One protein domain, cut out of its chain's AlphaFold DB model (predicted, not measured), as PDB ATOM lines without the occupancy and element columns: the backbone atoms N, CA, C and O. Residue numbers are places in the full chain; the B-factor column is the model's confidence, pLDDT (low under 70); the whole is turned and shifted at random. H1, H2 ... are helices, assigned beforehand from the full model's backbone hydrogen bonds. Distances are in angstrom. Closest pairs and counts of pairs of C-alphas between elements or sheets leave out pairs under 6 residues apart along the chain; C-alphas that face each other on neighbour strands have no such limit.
ATOM      1  N   ASP A  11     165.203 179.270 183.927       87.62
ATOM      2  CA  ASP A  11     164.794 178.024 183.261       87.62
ATOM      3  C   ASP A  11     164.762 176.824 184.224       87.62
ATOM      4  O   ASP A  11     163.861 175.990 184.166       87.62
ATOM      5  N   ILE A  12     165.739 176.738 185.136       88.62
ATOM      6  CA  ILE A  12     165.825 175.652 186.124       88.62
ATOM      7  C   ILE A  12     164.771 175.849 187.211       88.62
ATOM      8  O   ILE A  12     164.146 174.879 187.639       88.62
ATOM      9  N   ARG A  13     164.566 177.094 187.649       88.88
ATOM     10  CA  ARG A  13     163.533 177.451 188.621       88.88
ATOM     11  C   ARG A  13     162.143 177.125 188.083       88.88
ATOM     12  O   ARG A  13     161.387 176.415 188.736       88.88
ATOM     13  N   ASP A  14     161.830 177.603 186.888       88.69
ATOM     14  CA  ASP A  14     160.523 177.450 186.259       88.69
ATOM     15  C   ASP A  14     160.262 175.975 185.925       88.69
ATOM     16  O   ASP A  14     159.161 175.476 186.156       88.69
ATOM     17  N   ALA A  15     161.289 175.229 185.496       89.00
ATOM     18  CA  ALA A  15     161.202 173.778 185.359       89.00
ATOM     19  C   ALA A  15     160.939 173.084 186.703       89.00
ATOM     20  O   ALA A  15     160.089 172.201 186.768       89.00
ATOM     21  N   ALA A  16     161.624 173.472 187.782       89.50
ATOM     22  CA  ALA A  16     161.420 172.877 189.100       89.50
ATOM     23  C   ALA A  16     160.008 173.138 189.647       89.50
ATOM     24  O   ALA A  16     159.367 172.204 190.127       89.50
ATOM     25  N   LEU A  17     159.502 174.368 189.518       90.25
ATOM     26  CA  LEU A  17     158.138 174.734 189.918       90.25
ATOM     27  C   LEU A  17     157.089 173.981 189.093       90.25
ATOM     28  O   LEU A  17     156.171 173.385 189.655       90.25
ATOM     29  N   LYS A  18     157.290 173.897 187.772       89.25
ATOM     30  CA  LYS A  18     156.425 173.126 186.873       89.25
ATOM     31  C   LYS A  18     156.397 171.641 187.229       89.25
ATOM     32  O   LYS A  18     155.330 171.036 187.242       89.25
ATOM     33  N   MET A  19     157.548 171.054 187.560       87.62
ATOM     34  CA  MET A  19     157.637 169.657 188.006       87.62
ATOM     35  C   MET A  19     156.967 169.423 189.364       87.62
ATOM     36  O   MET A  19     156.490 168.323 189.623       87.62
ATOM     37  N   ALA A  20     156.912 170.445 190.218       86.12
ATOM     38  CA  ALA A  20     156.221 170.404 191.501       86.12
ATOM     39  C   ALA A  20     154.699 170.618 191.391       86.12
ATOM     40  O   ALA A  20     154.011 170.575 192.410       86.12
ATOM     41  N   GLY A  21     154.174 170.869 190.186       84.19
ATOM     42  CA  GLY A  21     152.760 171.185 189.969       84.19
ATOM     43  C   GLY A  21     152.351 172.557 190.509       84.19
ATOM     44  O   GLY A  21     151.162 172.814 190.675       84.19
ATOM     45  N   ILE A  22     153.322 173.429 190.796       85.62
ATOM     46  CA  ILE A  22     153.068 174.793 191.256       85.62
ATOM     47  C   ILE A  22     153.083 175.689 190.012       85.62
ATOM     48  O   ILE A  22     154.149 175.846 189.403       85.62
ATOM     49  N   PRO A  23     151.931 176.245 189.588       77.12
ATOM     50  CA  PRO A  23     151.906 177.161 188.459       77.12
ATOM     51  C   PRO A  23     152.728 178.402 188.815       77.12
ATOM     52  O   PRO A  23     152.533 179.008 189.866       77.12
ATOM     53  N   ASN A  24     153.677 178.754 187.950       78.06
ATOM     54  CA  ASN A  24     154.405 180.007 188.070       78.06
ATOM     55  C   ASN A  24     153.725 181.038 187.167       78.06
ATOM     56  O   ASN A  24     153.907 181.003 185.954       78.06
ATOM     57  N   GLU A  25     152.959 181.951 187.757       71.44
ATOM     58  CA  GLU A  25     152.255 183.024 187.036       71.44
ATOM     59  C   GLU A  25     153.216 183.967 186.299       71.44
ATOM     60  O   GLU A  25     152.865 184.559 185.279       71.44
ATOM     61  N   TYR A  26     154.463 184.038 186.768       71.88
ATOM     62  CA  TYR A  26     155.528 184.836 186.170       71.88
ATOM     63  C   TYR A  26     156.315 184.084 185.085       71.88
ATOM     64  O   TYR A  26     157.228 184.655 184.482       71.88
ATOM     65  N   ALA A  27     156.019 182.801 184.840       70.25
ATOM     66  CA  ALA A  27     156.665 182.053 183.769       70.25
ATOM     67  C   ALA A  27     156.129 182.527 182.416       70.25
ATOM     68  O   ALA A  27     154.932 182.502 182.139       70.25
ATOM     69  N   ILE A  28     157.035 182.946 181.537       68.88
ATOM     70  CA  ILE A  28     156.654 183.398 180.202       68.88
ATOM     71  C   ILE A  28     156.423 182.159 179.329       68.88
ATOM     72  O   ILE A  28     157.361 181.622 178.743       68.88
ATOM     73  N   GLU A  29     155.174 181.698 179.247       63.97
ATOM     74  CA  GLU A  29     154.794 180.482 178.508       63.97
ATOM     75  C   GLU A  29     155.094 180.567 177.006       63.97
ATOM     76  O   GLU A  29     155.455 179.569 176.381       63.97
ATOM     77  N   SER A  30     154.983 181.763 176.417       65.31
ATOM     78  CA  SER A  30     155.371 182.005 175.028       65.31
ATOM     79  C   SER A  30     156.001 183.383 174.864       65.31
ATOM     80  O   SER A  30     155.406 184.418 175.163       65.31
ATOM     81  N   GLN A  31     157.239 183.407 174.379       69.62
ATOM     82  CA  GLN A  31     157.903 184.649 174.005       69.62
ATOM     83  C   GLN A  31     157.670 184.908 172.520       69.62
ATOM     84  O   GLN A  31     158.377 184.386 171.658       69.62
ATOM     85  N   THR A  32     156.680 185.743 172.211       80.31
ATOM     86  CA  THR A  32     156.578 186.372 170.888       80.31
ATOM     87  C   THR A  32     157.822 187.218 170.614       80.31
ATOM     88  O   THR A  32     158.409 187.794 171.530       80.31
ATOM     89  N   ARG A  33     158.256 187.314 169.356       81.44
ATOM     90  CA  ARG A  33     159.396 188.171 168.980       81.44
ATOM     91  C   ARG A  33     158.999 189.645 168.822       81.44
ATOM     92  O   ARG A  33     159.869 190.505 168.918       81.44
ATOM     93  N   ASN A  34     157.710 189.941 168.643       90.56
ATOM     94  CA  ASN A  34     157.221 191.289 168.341       90.56
ATOM     95  C   ASN A  34     157.156 192.164 169.599       90.56
ATOM     96  O   ASN A  34     156.536 191.784 170.590       90.56
ATOM     97  N   ARG A  35     157.755 193.362 169.544       89.25
ATOM     98  CA  ARG A  35     157.851 194.289 170.688       89.25
ATOM     99  C   ARG A  35     156.487 194.749 171.201       89.25
ATOM    100  O   ARG A  35     156.268 194.745 172.403       89.25
ATOM    101  N   GLU A  36     155.587 195.113 170.296       89.25
ATOM    102  CA  GLU A  36     154.244 195.588 170.658       89.25
ATOM    103  C   GLU A  36     153.433 194.487 171.333       89.25
ATOM    104  O   GLU A  36     152.839 194.700 172.382       89.25
ATOM    105  N   VAL A  37     153.505 193.265 170.799       89.00
ATOM    106  CA  VAL A  37     152.816 192.114 171.390       89.00
ATOM    107  C   VAL A  37     153.381 191.794 172.779       89.00
ATOM    108  O   VAL A  37     152.616 191.448 173.672       89.00
ATOM    109  N   LYS A  38     154.693 191.971 173.004       87.88
ATOM    110  CA  LYS A  38     155.282 191.848 174.348       87.88
ATOM    111  C   LYS A  38     154.760 192.906 175.319       87.88
ATOM    112  O   LYS A  38     154.481 192.550 176.457       87.88
ATOM    113  N   ALA A  39     154.638 194.163 174.886       88.56
ATOM    114  CA  ALA A  39     154.104 195.234 175.728       88.56
ATOM    115  C   ALA A  39     152.656 194.928 176.140       88.56
ATOM    116  O   ALA A  39     152.362 194.870 177.324       88.56
ATOM    117  N   ILE A  40     151.812 194.551 175.174       89.38
ATOM    118  CA  ILE A  40     150.415 194.166 175.426       89.38
ATOM    119  C   ILE A  40     150.320 192.965 176.380       89.38
ATOM    120  O   ILE A  40     149.460 192.925 177.258       89.38
ATOM    121  N   MET A  41     151.187 191.958 176.212       86.06
ATOM    122  CA  MET A  41     151.236 190.807 177.121       86.06
ATOM    123  C   MET A  41     151.652 191.215 178.539       86.06
ATOM    124  O   MET A  41     151.079 190.688 179.489       86.06
ATOM    125  N   GLY A  42     152.597 192.149 178.672       85.56
ATOM    126  CA  GLY A  42     153.015 192.713 179.956       85.56
ATOM    127  C   GLY A  42     151.879 193.465 180.648       85.56
ATOM    128  O   GLY A  42     151.544 193.133 181.781       85.56
ATOM    129  N   ASP A  43     151.214 194.376 179.935       89.00
ATOM    130  CA  ASP A  43     150.085 195.153 180.461       89.00
ATOM    131  C   ASP A  43     148.941 194.231 180.918       89.00
ATOM    132  O   ASP A  43     148.339 194.420 181.977       89.00
ATOM    133  N   LYS A  44     148.670 193.166 180.150       88.06
ATOM    134  CA  LYS A  44     147.667 192.152 180.504       88.06
ATOM    135  C   LYS A  44     148.064 191.338 181.737       88.06
ATOM    136  O   LYS A  44     147.188 190.948 182.504       88.06
ATOM    137  N   GLN A  45     149.348 191.022 181.903       84.12
ATOM    138  CA  GLN A  45     149.844 190.332 183.096       84.12
ATOM    139  C   GLN A  45     149.747 191.233 184.332       84.12
ATOM    140  O   GLN A  45     149.290 190.763 185.369       84.12
ATOM    141  N   GLU A  46     150.089 192.520 184.222       85.62
ATOM    142  CA  GLU A  46     149.964 193.479 185.329       85.62
ATOM    143  C   GLU A  46     148.507 193.641 185.784       85.62
ATOM    144  O   GLU A  46     148.229 193.594 186.983       85.62
ATOM    145  N   ALA A  47     147.566 193.762 184.842       87.00
ATOM    146  CA  ALA A  47     146.141 193.852 185.156       87.00
ATOM    147  C   ALA A  47     145.637 192.622 185.935       87.00
ATOM    148  O   ALA A  47     144.990 192.776 186.966       87.00
ATOM    149  N   LYS A  48     146.006 191.411 185.497       82.62
ATOM    150  CA  LYS A  48     145.652 190.161 186.193       82.62
ATOM    151  C   LYS A  48     146.238 190.077 187.598       82.62
ATOM    152  O   LYS A  48     145.561 189.629 188.515       82.62
ATOM    153  N   HIS A  49     147.493 190.489 187.773       77.62
ATOM    154  CA  HIS A  49     148.109 190.505 189.100       77.62
ATOM    155  C   HIS A  49     147.385 191.469 190.039       77.62
ATOM    156  O   HIS A  49     147.152 191.119 191.190       77.62
ATOM    157  N   ARG A  50     146.973 192.639 189.538       82.00
ATOM    158  CA  ARG A  50     146.207 193.618 190.313       82.00
ATOM    159  C   ARG A  50     144.827 193.095 190.734       82.00
ATOM    160  O   ARG A  50     144.370 193.424 191.818       82.00
ATOM    161  N   GLU A  51     144.171 192.296 189.893       79.00
ATOM    162  CA  GLU A  51     142.883 191.653 190.211       79.00
ATOM    163  C   GLU A  51     143.042 190.530 191.254       79.00
ATOM    164  O   GLU A  51     142.289 190.467 192.227       79.00
ATOM    165  N   ASN A  52     144.073 189.691 191.102       68.25
ATOM    166  CA  ASN A  52     144.351 188.563 191.997       68.25
ATOM    167  C   ASN A  52     144.856 188.979 193.395       68.25
ATOM    168  O   ASN A  52     144.847 188.160 194.306       68.25
ATOM    169  N   GLU A  53     145.293 190.226 193.602       65.44
ATOM    170  CA  GLU A  53     145.686 190.728 194.933       65.44
ATOM    171  C   GLU A  53     144.513 190.791 195.931       65.44
ATOM    172  O   GLU A  53     144.735 190.844 197.141       65.44
ATOM    173  N   SER A  54     143.270 190.767 195.438       60.97
ATOM    174  CA  SER A  54     142.052 190.948 196.239       60.97
ATOM    175  C   SER A  54     141.331 189.655 196.648       60.97
ATOM    176  O   SER A  54     140.490 189.705 197.547       60.97
ATOM    177  N   GLU A  55     141.631 188.505 196.036       56.56
ATOM    178  CA  GLU A  55     140.853 187.266 196.192       56.56
ATOM    179  C   GLU A  55     141.771 186.072 196.559       56.56
ATOM    180  O   GLU A  55     142.743 185.787 195.871       56.56
ATOM    181  N   GLU A  56     141.459 185.380 197.668       60.12
ATOM    182  CA  GLU A  56     142.085 184.123 198.155       60.12
ATOM    183  C   GLU A  56     143.550 184.167 198.659       60.12
ATOM    184  O   GLU A  56     144.467 183.555 198.111       60.12
ATOM    185  N   VAL A  57     143.761 184.788 199.825       65.50
ATOM    186  CA  VAL A  57     145.084 184.901 200.478       65.50
ATOM    187  C   VAL A  57     145.666 183.548 200.946       65.50
ATOM    188  O   VAL A  57     146.867 183.312 200.807       65.50
ATOM    189  N   GLU A  58     144.846 182.629 201.469       69.19
ATOM    190  CA  GLU A  58     145.346 181.438 202.184       69.19
ATOM    191  C   GLU A  58     145.922 180.344 201.264       69.19
ATOM    192  O   GLU A  58     146.984 179.776 201.543       69.19
ATOM    193  N   GLU A  59     145.269 180.035 200.140       72.31
ATOM    194  CA  GLU A  59     145.762 179.000 199.219       72.31
ATOM    195  C   GLU A  59     147.020 179.440 198.458       72.31
ATOM    196  O   GLU A  59     147.917 178.630 198.188       72.31
ATOM    197  N   ILE A  60     147.100 180.727 198.112       74.94
ATOM    198  CA  ILE A  60     148.251 181.328 197.430       74.94
ATOM    199  C   ILE A  60     149.473 181.303 198.353       74.94
ATOM    200  O   ILE A  60     150.572 180.933 197.923       74.94
ATOM    201  N   GLU A  61     149.285 181.601 199.640       80.25
ATOM    202  CA  GLU A  61     150.354 181.547 200.634       80.25
ATOM    203  C   GLU A  61     150.920 180.128 200.786       80.25
ATOM    204  O   GLU A  61     152.139 179.928 200.726       80.25
ATOM    205  N   GLN A  62     150.060 179.108 200.853       83.00
ATOM    206  CA  GLN A  62     150.509 177.713 200.905       83.00
ATOM    207  C   GLN A  62     151.299 177.296 199.655       83.00
ATOM    208  O   GLN A  62     152.299 176.576 199.764       83.00
ATOM    209  N   LYS A  63     150.884 177.735 198.460       83.50
ATOM    210  CA  LYS A  63     151.613 177.481 197.201       83.50
ATOM    211  C   LYS A  63     152.984 178.166 197.211       83.50
ATOM    212  O   LYS A  63     153.979 177.543 196.830       83.50
ATOM    213  N   ARG A  64     153.065 179.398 197.720       84.31
ATOM    214  CA  ARG A  64     154.314 180.163 197.854       84.31
ATOM    215  C   ARG A  64     155.298 179.504 198.821       84.31
ATOM    216  O   ARG A  64     156.478 179.381 198.495       84.31
ATOM    217  N   LEU A  65     154.822 179.027 199.970       88.12
ATOM    218  CA  LEU A  65     155.653 178.321 200.951       88.12
ATOM    219  C   LEU A  65     156.224 177.017 200.379       88.12
ATOM    220  O   LEU A  65     157.414 176.733 200.530       88.12
ATOM    221  N   LYS A  66     155.403 176.249 199.651       88.62
ATOM    222  CA  LYS A  66     155.855 175.033 198.955       88.62
ATOM    223  C   LYS A  66     156.915 175.350 197.897       88.62
ATOM    224  O   LYS A  66     157.931 174.661 197.831       88.62
ATOM    225  N   ALA A  67     156.710 176.402 197.103       88.19
ATOM    226  CA  ALA A  67     157.682 176.856 196.110       88.19
ATOM    227  C   ALA A  67     159.021 177.234 196.760       88.19
ATOM    228  O   ALA A  67     160.073 176.813 196.277       88.19
ATOM    229  N   HIS A  68     158.981 177.957 197.883       90.81
ATOM    230  CA  HIS A  68     160.177 178.364 198.618       90.81
ATOM    231  C   HIS A  68     161.011 177.165 199.065       90.81
ATOM    232  O   HIS A  68     162.195 177.077 198.743       90.81
ATOM    233  N   ALA A  69     160.384 176.190 199.726       92.06
ATOM    234  CA  ALA A  69     161.073 174.996 200.206       92.06
ATOM    235  C   ALA A  69     161.755 174.212 199.066       92.06
ATOM    236  O   ALA A  69     162.887 173.739 199.194       92.06
ATOM    237  N   ILE A  70     161.093 174.090 197.913       90.31
ATOM    238  CA  ILE A  70     161.639 173.364 196.760       90.31
ATOM    239  C   ILE A  70     162.834 174.106 196.167       90.31
ATOM    240  O   ILE A  70     163.881 173.498 195.931       90.31
ATOM    241  N   LEU A  71     162.704 175.413 195.940       91.19
ATOM    242  CA  LEU A  71     163.768 176.216 195.346       91.19
ATOM    243  C   LEU A  71     164.981 176.334 196.269       91.19
ATOM    244  O   LEU A  71     166.109 176.255 195.789       91.19
ATOM    245  N   GLU A  72     164.771 176.395 197.580       92.00
ATOM    246  CA  GLU A  72     165.840 176.392 198.576       92.00
ATOM    247  C   GLU A  72     166.618 175.066 198.578       92.00
ATOM    248  O   GLU A  72     167.849 175.054 198.484       92.00
ATOM    249  N   THR A  73     165.923 173.920 198.580       89.50
ATOM    250  CA  THR A  73     166.598 172.611 198.492       89.50
ATOM    251  C   THR A  73     167.339 172.419 197.170       89.50
ATOM    252  O   THR A  73     168.410 171.799 197.136       89.50
ATOM    253  N   LEU A  74     166.793 172.938 196.069       88.81
ATOM    254  CA  LEU A  74     167.436 172.897 194.765       88.81
ATOM    255  C   LEU A  74     168.679 173.780 194.752       88.81
ATOM    256  O   LEU A  74     169.723 173.309 194.302       88.81
ATOM    257  N   ALA A  75     168.594 174.997 195.291       89.88
ATOM    258  CA  ALA A  75     169.717 175.918 195.424       89.88
ATOM    259  C   ALA A  75     170.856 175.271 196.223       89.88
ATOM    260  O   ALA A  75     171.993 175.240 195.754       89.88
ATOM    261  N   ALA A  76     170.539 174.633 197.355       89.44
ATOM    262  CA  ALA A  76     171.505 173.904 198.177       89.44
ATOM    263  C   ALA A  76     172.126 172.690 197.454       89.44
ATOM    264  O   ALA A  76     173.313 172.399 197.587       89.44
ATOM    265  N   LYS A  77     171.352 171.950 196.650       85.19
ATOM    266  CA  LYS A  77     171.885 170.817 195.869       85.19
ATOM    267  C   LYS A  77     172.721 171.262 194.675       85.19
ATOM    268  O   LYS A  77     173.680 170.568 194.326       85.19
ATOM    269  N   LEU A  78     172.356 172.370 194.034       81.56
ATOM    270  CA  LEU A  78     173.139 172.952 192.947       81.56
ATOM    271  C   LEU A  78     174.458 173.512 193.477       81.56
ATOM    272  O   LEU A  78     175.484 173.309 192.833       81.56
ATOM    273  N   SER A  79     174.443 174.123 194.665       76.06
ATOM    274  CA  SER A  79     175.666 174.549 195.344       76.06
ATOM    275  C   SER A  79     176.512 173.366 195.848       76.06
ATOM    276  O   SER A  79     177.723 173.510 195.989       76.06
ATOM    277  N   SER A  80     175.921 172.176 196.046       70.56
ATOM    278  CA  SER A  80     176.588 171.000 196.639       70.56
ATOM    279  C   SER A  80     177.194 169.962 195.662       70.56
ATOM    280  O   SER A  80     178.081 169.205 196.062       70.56
ATOM    281  N   LYS A  81     176.796 169.854 194.382       56.44
ATOM    282  CA  LYS A  81     177.341 168.795 193.483       56.44
ATOM    283  C   LYS A  81     178.698 169.192 192.870       56.44
ATOM    284  O   LYS A  81     178.811 170.247 192.260       56.44
TER     285      LYS A  81
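AT A GLANCE: This is residues 11 to 81 of the 256 residues of the protein "Pre-mRNA-splicing factor SLT11" of [Candida] intermedia (UniProt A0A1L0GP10). Two long helices, H2 and H3, make the legs of a wide, open V, joined at its point by a tight link; the short helix H1 packs on the inner side of H3, and the long stretch of residues 20 to 34 crosses the opening from H1 to the far end of H2. The point of the V, residues 53 to 59, and the tail end of H3 with Lys 81, residues 76 to 81, stick out. The printed part has 71 residues with three named helices, in the order H1, H2, H3, and no named strand, and its class is all helix. It is loose, with a radius of gyration of the C-alphas of 14.9 A, and flat, spanning 42 by 33 by 16 A.

HOW THE PARTS SIT: Begin at H1, residues 11 to 19, and look from there to H3, residues 57 to 80. The two helices touch, with 6 pairs of C-alphas within 8 A; the closest C-alphas are those of Leu 17 and Ala 67, 6.6 A apart. H3 touches H1 with residues 67 to 71 alone. Their lines stand at a steep tilt of 54 degrees, and they run opposite ways, with centres 11.0 A apart. Now go to H2, residues 35 to 52, which touches no helix: H1 and H2 are apart, and so are H2 and H3. In the backbones of H1, H2 and H3, every O i to N i+4 pair is within hydrogen-bond range.

IN THESE COORDINATES: Find C-alpha 11 at (164.794, 178.024, 183.261), where H1 begins; its 9 residues run to Met 19. After residues 20 to 34, find C-alpha 35 at (157.851, 194.289, 170.688); from there the 18 residues of H2 run 25.9 A to C-alpha 52. H3 has 24 residues and is the longest helix; it runs 34.6 A from Val 57 to C-alpha 80 at (176.588, 171.000, 196.639).

THE WHOLE: Look for the two C-alphas farthest apart at Glu 36 and Ser 80, 42.2 A from each other; those of Asp 11 and Lys 81, the first and last printed, are 18.6 A apart. The printed part has no cut. The link from H1 to H2 is long, with 15 residues, and the link from H2 to H3 is tight, with 4. Residues 53 to 59, of which 57 to 59 belong to H3, stand free, and so do residues 76 to 81, of which 76 to 80 belong to H3. In the B-factor column you will find a mean pLDDT of the printed part of 81.4; it is under 70 at residues 28 to 31, residues 52 to 58 and residue 81 of this model.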